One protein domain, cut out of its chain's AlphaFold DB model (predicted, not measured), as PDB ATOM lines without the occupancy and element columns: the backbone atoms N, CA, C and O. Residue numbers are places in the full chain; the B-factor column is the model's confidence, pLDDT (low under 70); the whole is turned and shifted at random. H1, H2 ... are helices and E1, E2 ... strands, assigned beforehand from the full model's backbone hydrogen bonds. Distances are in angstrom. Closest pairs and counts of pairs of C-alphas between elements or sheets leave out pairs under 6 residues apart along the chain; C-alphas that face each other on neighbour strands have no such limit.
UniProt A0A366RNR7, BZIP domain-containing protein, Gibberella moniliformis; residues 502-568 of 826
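This is residues 502 to 568 of the 826 residues of the protein "BZIP domain-containing protein" of Gibberella moniliformis (UniProt A0A366RNR7). Three helices, H1, H3 and H4, run lengthwise with their centres in a triangle: H3 and H4 are side by side, and H1 is set off from them. A small two-stranded sheet, E1 with E2, lies at one end of these helices, and the short H2 at the other. The printed part has 67 residues, mostly helix by class, in the order E1, H1, H2, H3, E2, H4; the sheet is antiparallel. It is compact, with a radius of gyration of the C-alphas of 11.7 A and spans of 34 by 26 by 17 A.

E1, residues 503 to 505, begins with C-alpha 503 at (17.369, 11.389, 93.524). H1 is residues 506 to 514, 12.2 A long, and H2 residues 517 to 520. H3, residues 526 to 536, measures 15.5 A. E2 is residues 544 to 547, 10.4 A. H4, residues 548 to 559, measures 15.7 A and ends with C-alpha 559 at (10.016, -6.673, 86.752).

E1 and E2 are antiparallel, with N 504 and O 546 within hydrogen-bond range at 2.8 A. Residues 538 to 539 also pair with 544 to 545 of E2, antiparallel. H1 and H4 are close but not clearly touching, closest at C-alphas 509 and 551, 7.9 A. H3 and H4 touch at a shallow tilt of 27 degrees, opposite ways; their closest C-alphas, 529 and 558, are 6.8 A apart. H1 and H3 are apart. Every O i to N i+4 pair is within hydrogen-bond range in H1, H3 and H4; H2 is too short for one.

The farthest C-alphas, 521 and 541, are 34.5 A apart. The printed part has no cut and no long link. Mean pLDDT of the printed part is 75.1; residues 502, 516 to 523 and 559 to 568 are under 70.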
ATOM      1  N   GLN A 502      17.674   9.598  98.029       67.88
ATOM      2  CA  GLN A 502      18.428  10.362  97.045       67.88
ATOM      3  C   GLN A 502      17.739  10.288  95.673       67.88
ATOM      4  O   GLN A 502      17.096   9.296  95.317       67.88
ATOM      5  N   ASN A 503      17.840  11.372  94.903       76.25
ATOM      6  CA  ASN A 503      17.369  11.389  93.524       76.25
ATOM      7  C   ASN A 503      18.486  10.806  92.641       76.25
ATOM      8  O   ASN A 503      19.604  11.317  92.641       76.25
ATOM      9  N   MET A 504      18.176   9.736  91.914       77.06
ATOM     10  CA  MET A 504      19.110   8.922  91.139       77.06
ATOM     11  C   MET A 504      19.272   9.459  89.711       77.06
ATOM     12  O   MET A 504      18.286   9.715  89.015       77.06
ATOM     13  N   ASN A 505      20.519   9.612  89.263       84.44
ATOM     14  CA  ASN A 505      20.873  10.084  87.921       84.44
ATOM     15  C   ASN A 505      20.805   8.939  86.885       84.44
ATOM     16  O   ASN A 505      21.031   7.780  87.235       84.44
ATOM     17  N   CYS A 506      20.561   9.253  85.608       79.69
ATOM     18  CA  CYS A 506      20.413   8.299  84.498       79.69
ATOM     19  C   CYS A 506      21.466   7.177  84.477       79.69
ATOM     20  O   CYS A 506      21.109   6.017  84.295       79.69
ATOM     21  N   ASN A 507      22.743   7.487  84.726       82.88
ATOM     22  CA  ASN A 507      23.813   6.481  84.730       82.88
ATOM     23  C   ASN A 507      23.644   5.452  85.864       82.88
ATOM     24  O   ASN A 507      23.825   4.260  85.643       82.88
ATOM     25  N   GLN A 508      23.237   5.896  87.058       80.75
ATOM     26  CA  GLN A 508      23.003   5.022  88.216       80.75
ATOM     27  C   GLN A 508      21.711   4.205  88.053       80.75
ATOM     28  O   GLN A 508      21.599   3.087  88.552       80.75
ATOM     29  N   LEU A 509      20.720   4.765  87.351       80.94
ATOM     30  CA  LEU A 509      19.499   4.058  86.959       80.94
ATOM     31  C   LEU A 509      19.825   2.943  85.952       80.94
ATOM     32  O   LEU A 509      19.361   1.819  86.120       80.94
ATOM     33  N   TRP A 510      20.674   3.228  84.959       78.12
ATOM     34  CA  TRP A 510      21.150   2.244  83.985       78.12
ATOM     35  C   TRP A 510      21.986   1.134  84.638       78.12
ATOM     36  O   TRP A 510      21.764  -0.042  84.367       78.12
ATOM     37  N   GLU A 511      22.876   1.483  85.570       80.88
ATOM     38  CA  GLU A 511      23.657   0.529  86.366       80.88
ATOM     39  C   GLU A 511      22.755  -0.402  87.202       80.88
ATOM     40  O   GLU A 511      22.884  -1.625  87.122       80.88
ATOM     41  N   LYS A 512      21.764   0.149  87.928       74.06
ATOM     42  CA  LYS A 512      20.763  -0.654  88.662       74.06
ATOM     43  C   LYS A 512      19.923  -1.549  87.732       74.06
ATOM     44  O   LYS A 512      19.549  -2.648  88.140       74.06
ATOM     45  N   LEU A 513      19.630  -1.113  86.503       77.62
ATOM     46  CA  LEU A 513      18.916  -1.921  85.502       77.62
ATOM     47  C   LEU A 513      19.783  -3.056  84.948       77.62
ATOM     48  O   LEU A 513      19.320  -4.192  84.873       77.62
ATOM     49  N   GLN A 514      21.046  -2.780  84.618       74.88
ATOM     50  CA  GLN A 514      21.984  -3.780  84.105       74.88
ATOM     51  C   GLN A 514      22.359  -4.827  85.169       74.88
ATOM     52  O   GLN A 514      22.596  -5.985  84.832       74.88
ATOM     53  N   ALA A 515      22.321  -4.466  86.455       71.94
ATOM     54  CA  ALA A 515      22.462  -5.404  87.570       71.94
ATOM     55  C   ALA A 515      21.269  -6.380  87.737       71.94
ATOM     56  O   ALA A 515      21.353  -7.319  88.531       71.94
ATOM     57  N   CYS A 516      20.154  -6.189  87.020       62.34
ATOM     58  CA  CYS A 516      18.980  -7.058  87.103       62.34
ATOM     59  C   CYS A 516      19.013  -8.145  86.005       62.34
ATOM     60  O   CYS A 516      18.680  -7.848  84.855       62.34
ATOM     61  N   PRO A 517      19.280  -9.433  86.317       64.69
ATOM     62  CA  PRO A 517      19.472 -10.473  85.295       64.69
ATOM     63  C   PRO A 517      18.233 -10.750  84.425       64.69
ATOM     64  O   PRO A 517      18.364 -11.291  83.334       64.69
ATOM     65  N   LYS A 518      17.026 -10.339  84.852       61.78
ATOM     66  CA  LYS A 518      15.830 -10.371  83.987       61.78
ATOM     67  C   LYS A 518      15.940  -9.424  82.782       61.78
ATOM     68  O   LYS A 518      15.473  -9.786  81.710       61.78
ATOM     69  N   ALA A 519      16.551  -8.244  82.933       62.00
ATOM     70  CA  ALA A 519      16.683  -7.276  81.837       62.00
ATOM     71  C   ALA A 519      17.613  -7.796  80.728       62.00
ATOM     72  O   ALA A 519      17.386  -7.539  79.550       62.00
ATOM     73  N   GLN A 520      18.628  -8.580  81.102       60.38
ATOM     74  CA  GLN A 520      19.594  -9.161  80.168       60.38
ATOM     75  C   GLN A 520      19.038 -10.362  79.376       60.38
ATOM     76  O   GLN A 520      19.618 -10.740  78.361       60.38
ATOM     77  N   ASN A 521      17.895 -10.924  79.789       66.31
ATOM     78  CA  ASN A 521      17.240 -12.054  79.119       66.31
ATOM     79  C   ASN A 521      16.265 -11.639  77.994       66.31
ATOM     80  O   ASN A 521      15.662 -12.508  77.372       66.31
ATOM     81  N   GLY A 522      16.078 -10.340  77.733       62.88
ATOM     82  CA  GLY A 522      15.284  -9.826  76.603       62.88
ATOM     83  C   GLY A 522      13.754  -9.920  76.730       62.88
ATOM     84  O   GLY A 522      13.046  -9.257  75.980       62.88
ATOM     85  N   GLU A 523      13.224 -10.675  77.694       63.06
ATOM     86  CA  GLU A 523      11.782 -10.803  77.977       63.06
ATOM     87  C   GLU A 523      11.253  -9.601  78.796       63.06
ATOM     88  O   GLU A 523      10.733  -9.748  79.904       63.06
ATOM     89  N   PHE A 524      11.472  -8.376  78.304       71.12
ATOM     90  CA  PHE A 524      11.201  -7.156  79.067       71.12
ATOM     91  C   PHE A 524      10.842  -5.942  78.194       71.12
ATOM     92  O   PHE A 524      11.537  -5.622  77.232       71.12
ATOM     93  N   ASP A 525       9.795  -5.215  78.592       76.81
ATOM     94  CA  ASP A 525       9.346  -3.964  77.967       76.81
ATOM     95  C   ASP A 525      10.252  -2.779  78.366       76.81
ATOM     96  O   ASP A 525       9.933  -1.973  79.248       76.81
ATOM     97  N   LEU A 526      11.427  -2.703  77.728       80.25
ATOM     98  CA  LEU A 526      12.390  -1.608  77.901       80.25
ATOM     99  C   LEU A 526      11.780  -0.248  77.531       80.25
ATOM    100  O   LEU A 526      12.019   0.736  78.232       80.25
ATOM    101  N   ASP A 527      10.977  -0.190  76.470       81.69
ATOM    102  CA  ASP A 527      10.415   1.061  75.953       81.69
ATOM    103  C   ASP A 527       9.297   1.599  76.857       81.69
ATOM    104  O   ASP A 527       9.243   2.803  77.131       81.69
ATOM    105  N   GLY A 528       8.447   0.726  77.402       83.62
ATOM    106  CA  GLY A 528       7.451   1.069  78.415       83.62
ATOM    107  C   GLY A 528       8.079   1.499  79.741       83.62
ATOM    108  O   GLY A 528       7.675   2.529  80.293       83.62
ATOM    109  N   LEU A 529       9.119   0.795  80.211       83.69
ATOM    110  CA  LEU A 529       9.899   1.213  81.381       83.69
ATOM    111  C   LEU A 529      10.489   2.616  81.168       83.69
ATOM    112  O   LEU A 529      10.256   3.508  81.985       83.69
ATOM    113  N   CYS A 530      11.220   2.832  80.071       80.75
ATOM    114  CA  CYS A 530      11.817   4.127  79.735       80.75
ATOM    115  C   CYS A 530      10.754   5.226  79.584       80.75
ATOM    116  O   CYS A 530      10.975   6.364  80.009       80.75
ATOM    117  N   SER A 531       9.573   4.891  79.059       85.75
ATOM    118  CA  SER A 531       8.441   5.813  78.931       85.75
ATOM    119  C   SER A 531       7.856   6.237  80.281       85.75
ATOM    120  O   SER A 531       7.552   7.417  80.459       85.75
ATOM    121  N   GLU A 532       7.690   5.333  81.252       83.38
ATOM    122  CA  GLU A 532       7.241   5.719  82.602       83.38
ATOM    123  C   GLU A 532       8.342   6.402  83.418       83.38
ATOM    124  O   GLU A 532       8.057   7.355  84.147       83.38
ATOM    125  N   LEU A 533       9.599   5.993  83.240       84.75
ATOM    126  CA  LEU A 533      10.753   6.626  83.874       84.75
ATOM    127  C   LEU A 533      10.900   8.089  83.424       84.75
ATOM    128  O   LEU A 533      11.045   8.980  84.259       84.75
ATOM    129  N   THR A 534      10.756   8.349  82.121       84.44
ATOM    130  CA  THR A 534      10.785   9.703  81.543       84.44
ATOM    131  C   THR A 534       9.619  10.560  82.042       84.44
ATOM    132  O   THR A 534       9.822  11.722  82.384       84.44
ATOM    133  N   LYS A 535       8.411   9.989  82.183       86.88
ATOM    134  CA  LYS A 535       7.237  10.690  82.749       86.88
ATOM    135  C   LYS A 535       7.404  11.083  84.224       86.88
ATOM    136  O   LYS A 535       6.699  11.981  84.680       86.88
ATOM    137  N   LYS A 536       8.297  10.423  84.974       84.38
ATOM    138  CA  LYS A 536       8.589  10.730  86.388       84.38
ATOM    139  C   LYS A 536       9.920  11.456  86.625       84.38
ATOM    140  O   LYS A 536      10.196  11.850  87.761       84.38
ATOM    141  N   ALA A 537      10.736  11.649  85.592       85.81
ATOM    142  CA  ALA A 537      12.002  12.362  85.702       85.81
ATOM    143  C   ALA A 537      11.792  13.856  86.002       85.81
ATOM    144  O   ALA A 537      10.907  14.511  85.453       85.81
ATOM    145  N   LYS A 538      12.644  14.406  86.868       83.62
ATOM    146  CA  LYS A 538      12.686  15.824  87.240       83.62
ATOM    147  C   LYS A 538      14.051  16.383  86.847       83.62
ATOM    148  O   LYS A 538      15.064  15.709  87.012       83.62
ATOM    149  N   CYS A 539      14.102  17.605  86.321       82.50
ATOM    150  CA  CYS A 539      15.380  18.241  85.999       82.50
ATOM    151  C   CYS A 539      16.020  18.810  87.274       82.50
ATOM    152  O   CYS A 539      15.400  19.626  87.953       82.50
ATOM    153  N   SER A 540      17.256  18.410  87.586       76.88
ATOM    154  CA  SER A 540      18.026  18.939  88.728       76.88
ATOM    155  C   SER A 540      18.954  20.107  88.364       76.88
ATOM    156  O   SER A 540      19.766  20.531  89.181       76.88
ATOM    157  N   GLY A 541      18.903  20.582  87.116       72.81
ATOM    158  CA  GLY A 541      19.889  21.500  86.535       72.81
ATOM    159  C   GLY A 541      21.146  20.803  85.996       72.81
ATOM    160  O   GLY A 541      21.741  21.294  85.044       72.81
ATOM    161  N   THR A 542      21.515  19.631  86.529       73.31
ATOM    162  CA  THR A 542      22.647  18.814  86.032       73.31
ATOM    163  C   THR A 542      22.206  17.683  85.088       73.31
ATOM    164  O   THR A 542      23.041  17.066  84.434       73.31
ATOM    165  N   GLY A 543      20.903  17.404  84.995       79.31
ATOM    166  CA  GLY A 543      20.335  16.398  84.095       79.31
ATOM    167  C   GLY A 543      18.921  15.960  84.501       79.31
ATOM    168  O   GLY A 543      18.337  16.550  85.418       79.31
ATOM    169  N   PRO A 544      18.362  14.929  83.838       82.94
ATOM    170  CA  PRO A 544      17.161  14.232  84.288       82.94
ATOM    171  C   PRO A 544      17.501  13.337  85.485       82.94
ATOM    172  O   PRO A 544      18.459  12.567  85.443       82.94
ATOM    173  N   VAL A 545      16.713  13.426  86.553       84.81
ATOM    174  CA  VAL A 545      16.937  12.680  87.797       84.81
ATOM    175  C   VAL A 545      15.599  12.144  88.311       84.81
ATOM    176  O   VAL A 545      14.585  12.843  88.264       84.81
ATOM    177  N   VAL A 546      15.572  10.902  88.794       87.44
ATOM    178  CA  VAL A 546      14.350  10.224  89.264       87.44
ATOM    179  C   VAL A 546      14.473   9.928  90.756       87.44
ATOM    180  O   VAL A 546      15.515   9.462  91.210       87.44
ATOM    181  N   ALA A 547      13.423  10.175  91.539       86.12
ATOM    182  CA  ALA A 547      13.419   9.804  92.955       86.12
ATOM    183  C   ALA A 547      13.528   8.277  93.106       86.12
ATOM    184  O   ALA A 547      12.813   7.543  92.425       86.12
ATOM    185  N   GLU A 548      14.381   7.783  94.010       83.00
ATOM    186  CA  GLU A 548      14.613   6.336  94.158       83.00
ATOM    187  C   GLU A 548      13.317   5.543  94.403       83.00
ATOM    188  O   GLU A 548      13.123   4.494  93.803       83.00
ATOM    189  N   HIS A 549      12.376   6.083  95.190       81.75
ATOM    190  CA  HIS A 549      11.058   5.468  95.396       81.75
ATOM    191  C   HIS A 549      10.243   5.325  94.097       81.75
ATOM    192  O   HIS A 549       9.578   4.311  93.886       81.75
ATOM    193  N   ASP A 550      10.285   6.329  93.218       84.44
ATOM    194  CA  ASP A 550       9.577   6.294  91.938       84.44
ATOM    195  C   ASP A 550      10.214   5.293  90.971       84.44
ATOM    196  O   ASP A 550       9.483   4.557  90.304       84.44
ATOM    197  N   PHE A 551      11.550   5.216  90.947       84.50
ATOM    198  CA  PHE A 551      12.274   4.189  90.201       84.50
ATOM    199  C   PHE A 551      11.966   2.786  90.729       84.50
ATOM    200  O   PHE A 551      11.530   1.949  89.947       84.50
ATOM    201  N   ASP A 552      12.104   2.536  92.035       81.00
ATOM    202  CA  ASP A 552      11.815   1.234  92.651       81.00
ATOM    203  C   ASP A 552      10.365   0.792  92.383       81.00
ATOM    204  O   ASP A 552      10.113  -0.381  92.107       81.00
ATOM    205  N   THR A 553       9.406   1.727  92.412       84.06
ATOM    206  CA  THR A 553       7.989   1.445  92.130       84.06
ATOM    207  C   THR A 553       7.762   1.059  90.666       84.06
ATOM    208  O   THR A 553       7.073   0.075  90.392       84.06
ATOM    209  N   ILE A 554       8.349   1.797  89.714       84.00
ATOM    210  CA  ILE A 554       8.266   1.458  88.283       84.00
ATOM    211  C   ILE A 554       8.998   0.128  88.020       84.00
ATOM    212  O   ILE A 554       8.455  -0.761  87.367       84.00
ATOM    213  N   LEU A 555      10.184  -0.068  88.596       80.31
ATOM    214  CA  LEU A 555      10.970  -1.292  88.456       80.31
ATOM    215  C   LEU A 555      10.209  -2.516  88.986       80.31
ATOM    216  O   LEU A 555      10.153  -3.537  88.310       80.31
ATOM    217  N   GLN A 556       9.552  -2.420  90.148       79.06
ATOM    218  CA  GLN A 556       8.705  -3.497  90.676       79.06
ATOM    219  C   GLN A 556       7.448  -3.745  89.829       79.06
ATOM    220  O   GLN A 556       7.018  -4.895  89.720       79.06
ATOM    221  N   LYS A 557       6.870  -2.702  89.215       83.06
ATOM    222  CA  LYS A 557       5.719  -2.818  88.305       83.06
ATOM    223  C   LYS A 557       6.070  -3.597  87.032       83.06
ATOM    224  O   LYS A 557       5.286  -4.448  86.631       83.06
ATOM    225  N   TYR A 558       7.237  -3.343  86.436       78.25
ATOM    226  CA  TYR A 558       7.657  -3.992  85.185       78.25
ATOM    227  C   TYR A 558       8.454  -5.298  85.393       78.25
ATOM    228  O   TYR A 558       8.361  -6.201  84.568       78.25
ATOM    229  N   MET A 559       9.221  -5.456  86.483       69.88
ATOM    230  CA  MET A 559      10.016  -6.673  86.752       69.88
ATOM    231  C   MET A 559       9.350  -7.688  87.697       69.88
ATOM    232  O   MET A 559       9.834  -8.823  87.830       69.88
ATOM    233  N   GLY A 560       8.266  -7.293  88.366       66.31
ATOM    234  CA  GLY A 560       7.617  -8.049  89.436       66.31
ATOM    235  C   GLY A 560       8.268  -7.851  90.812       66.31
ATOM    236  O   GLY A 560       9.424  -7.435  90.945       66.31
ATOM    237  N   LYS A 561       7.519  -8.201  91.867       58.09
ATOM    238  CA  LYS A 561       7.892  -8.006  93.288       58.09
ATOM    239  C   LYS A 561       9.147  -8.779  93.737       58.09
ATOM    240  O   LYS A 561       9.653  -8.533  94.833       58.09
ATOM    241  N   ASP A 562       9.655  -9.685  92.904       53.81
ATOM    242  CA  ASP A 562      10.705 -10.647  93.254       53.81
ATOM    243  C   ASP A 562      12.126 -10.169  92.941       53.81
ATOM    244  O   ASP A 562      13.080 -10.827  93.346       53.81
ATOM    245  N   VAL A 563      12.306  -9.066  92.203       56.84
ATOM    246  CA  VAL A 563      13.653  -8.588  91.825       56.84
ATOM    247  C   VAL A 563      14.260  -7.703  92.914       56.84
ATOM    248  O   VAL A 563      15.354  -7.992  93.388       56.84
ATOM    249  N   SER A 564      13.511  -6.712  93.411       52.97
ATOM    250  CA  SER A 564      13.948  -5.793  94.481       52.97
ATOM    251  C   SER A 564      14.402  -6.507  95.773       52.97
ATOM    252  O   SER A 564      15.218  -5.975  96.523       52.97
ATOM    253  N   LYS A 565      13.930  -7.736  96.021       53.97
ATOM    254  CA  LYS A 565      14.258  -8.525  97.220       53.97
ATOM    255  C   LYS A 565      15.491  -9.433  97.080       53.97
ATOM    256  O   LYS A 565      15.975  -9.930  98.093       53.97
ATOM    257  N   LYS A 566      16.015  -9.666  95.868       54.47
ATOM    258  CA  LYS A 566      17.037 -10.711  95.623       54.47
ATOM    259  C   LYS A 566      18.437 -10.404  96.156       54.47
ATOM    260  O   LYS A 566      19.197 -11.340  96.376       54.47
ATOM    261  N   ASN A 567      18.745  -9.146  96.468       52.56
ATOM    262  CA  ASN A 567      20.014  -8.779  97.110       52.56
ATOM    263  C   ASN A 567      20.034  -9.063  98.627       52.56
ATOM    264  O   ASN A 567      21.055  -8.847  99.275       52.56
ATOM    265  N   TYR A 568      18.933  -9.551  99.212       52.41
ATOM    266  CA  TYR A 568      18.866  -9.938 100.619       52.41
ATOM    267  C   TYR A 568      18.856 -11.464 100.767       52.41
ATOM    268  O   TYR A 568      17.829 -12.115 100.588       52.41
TER     269      TYR A 568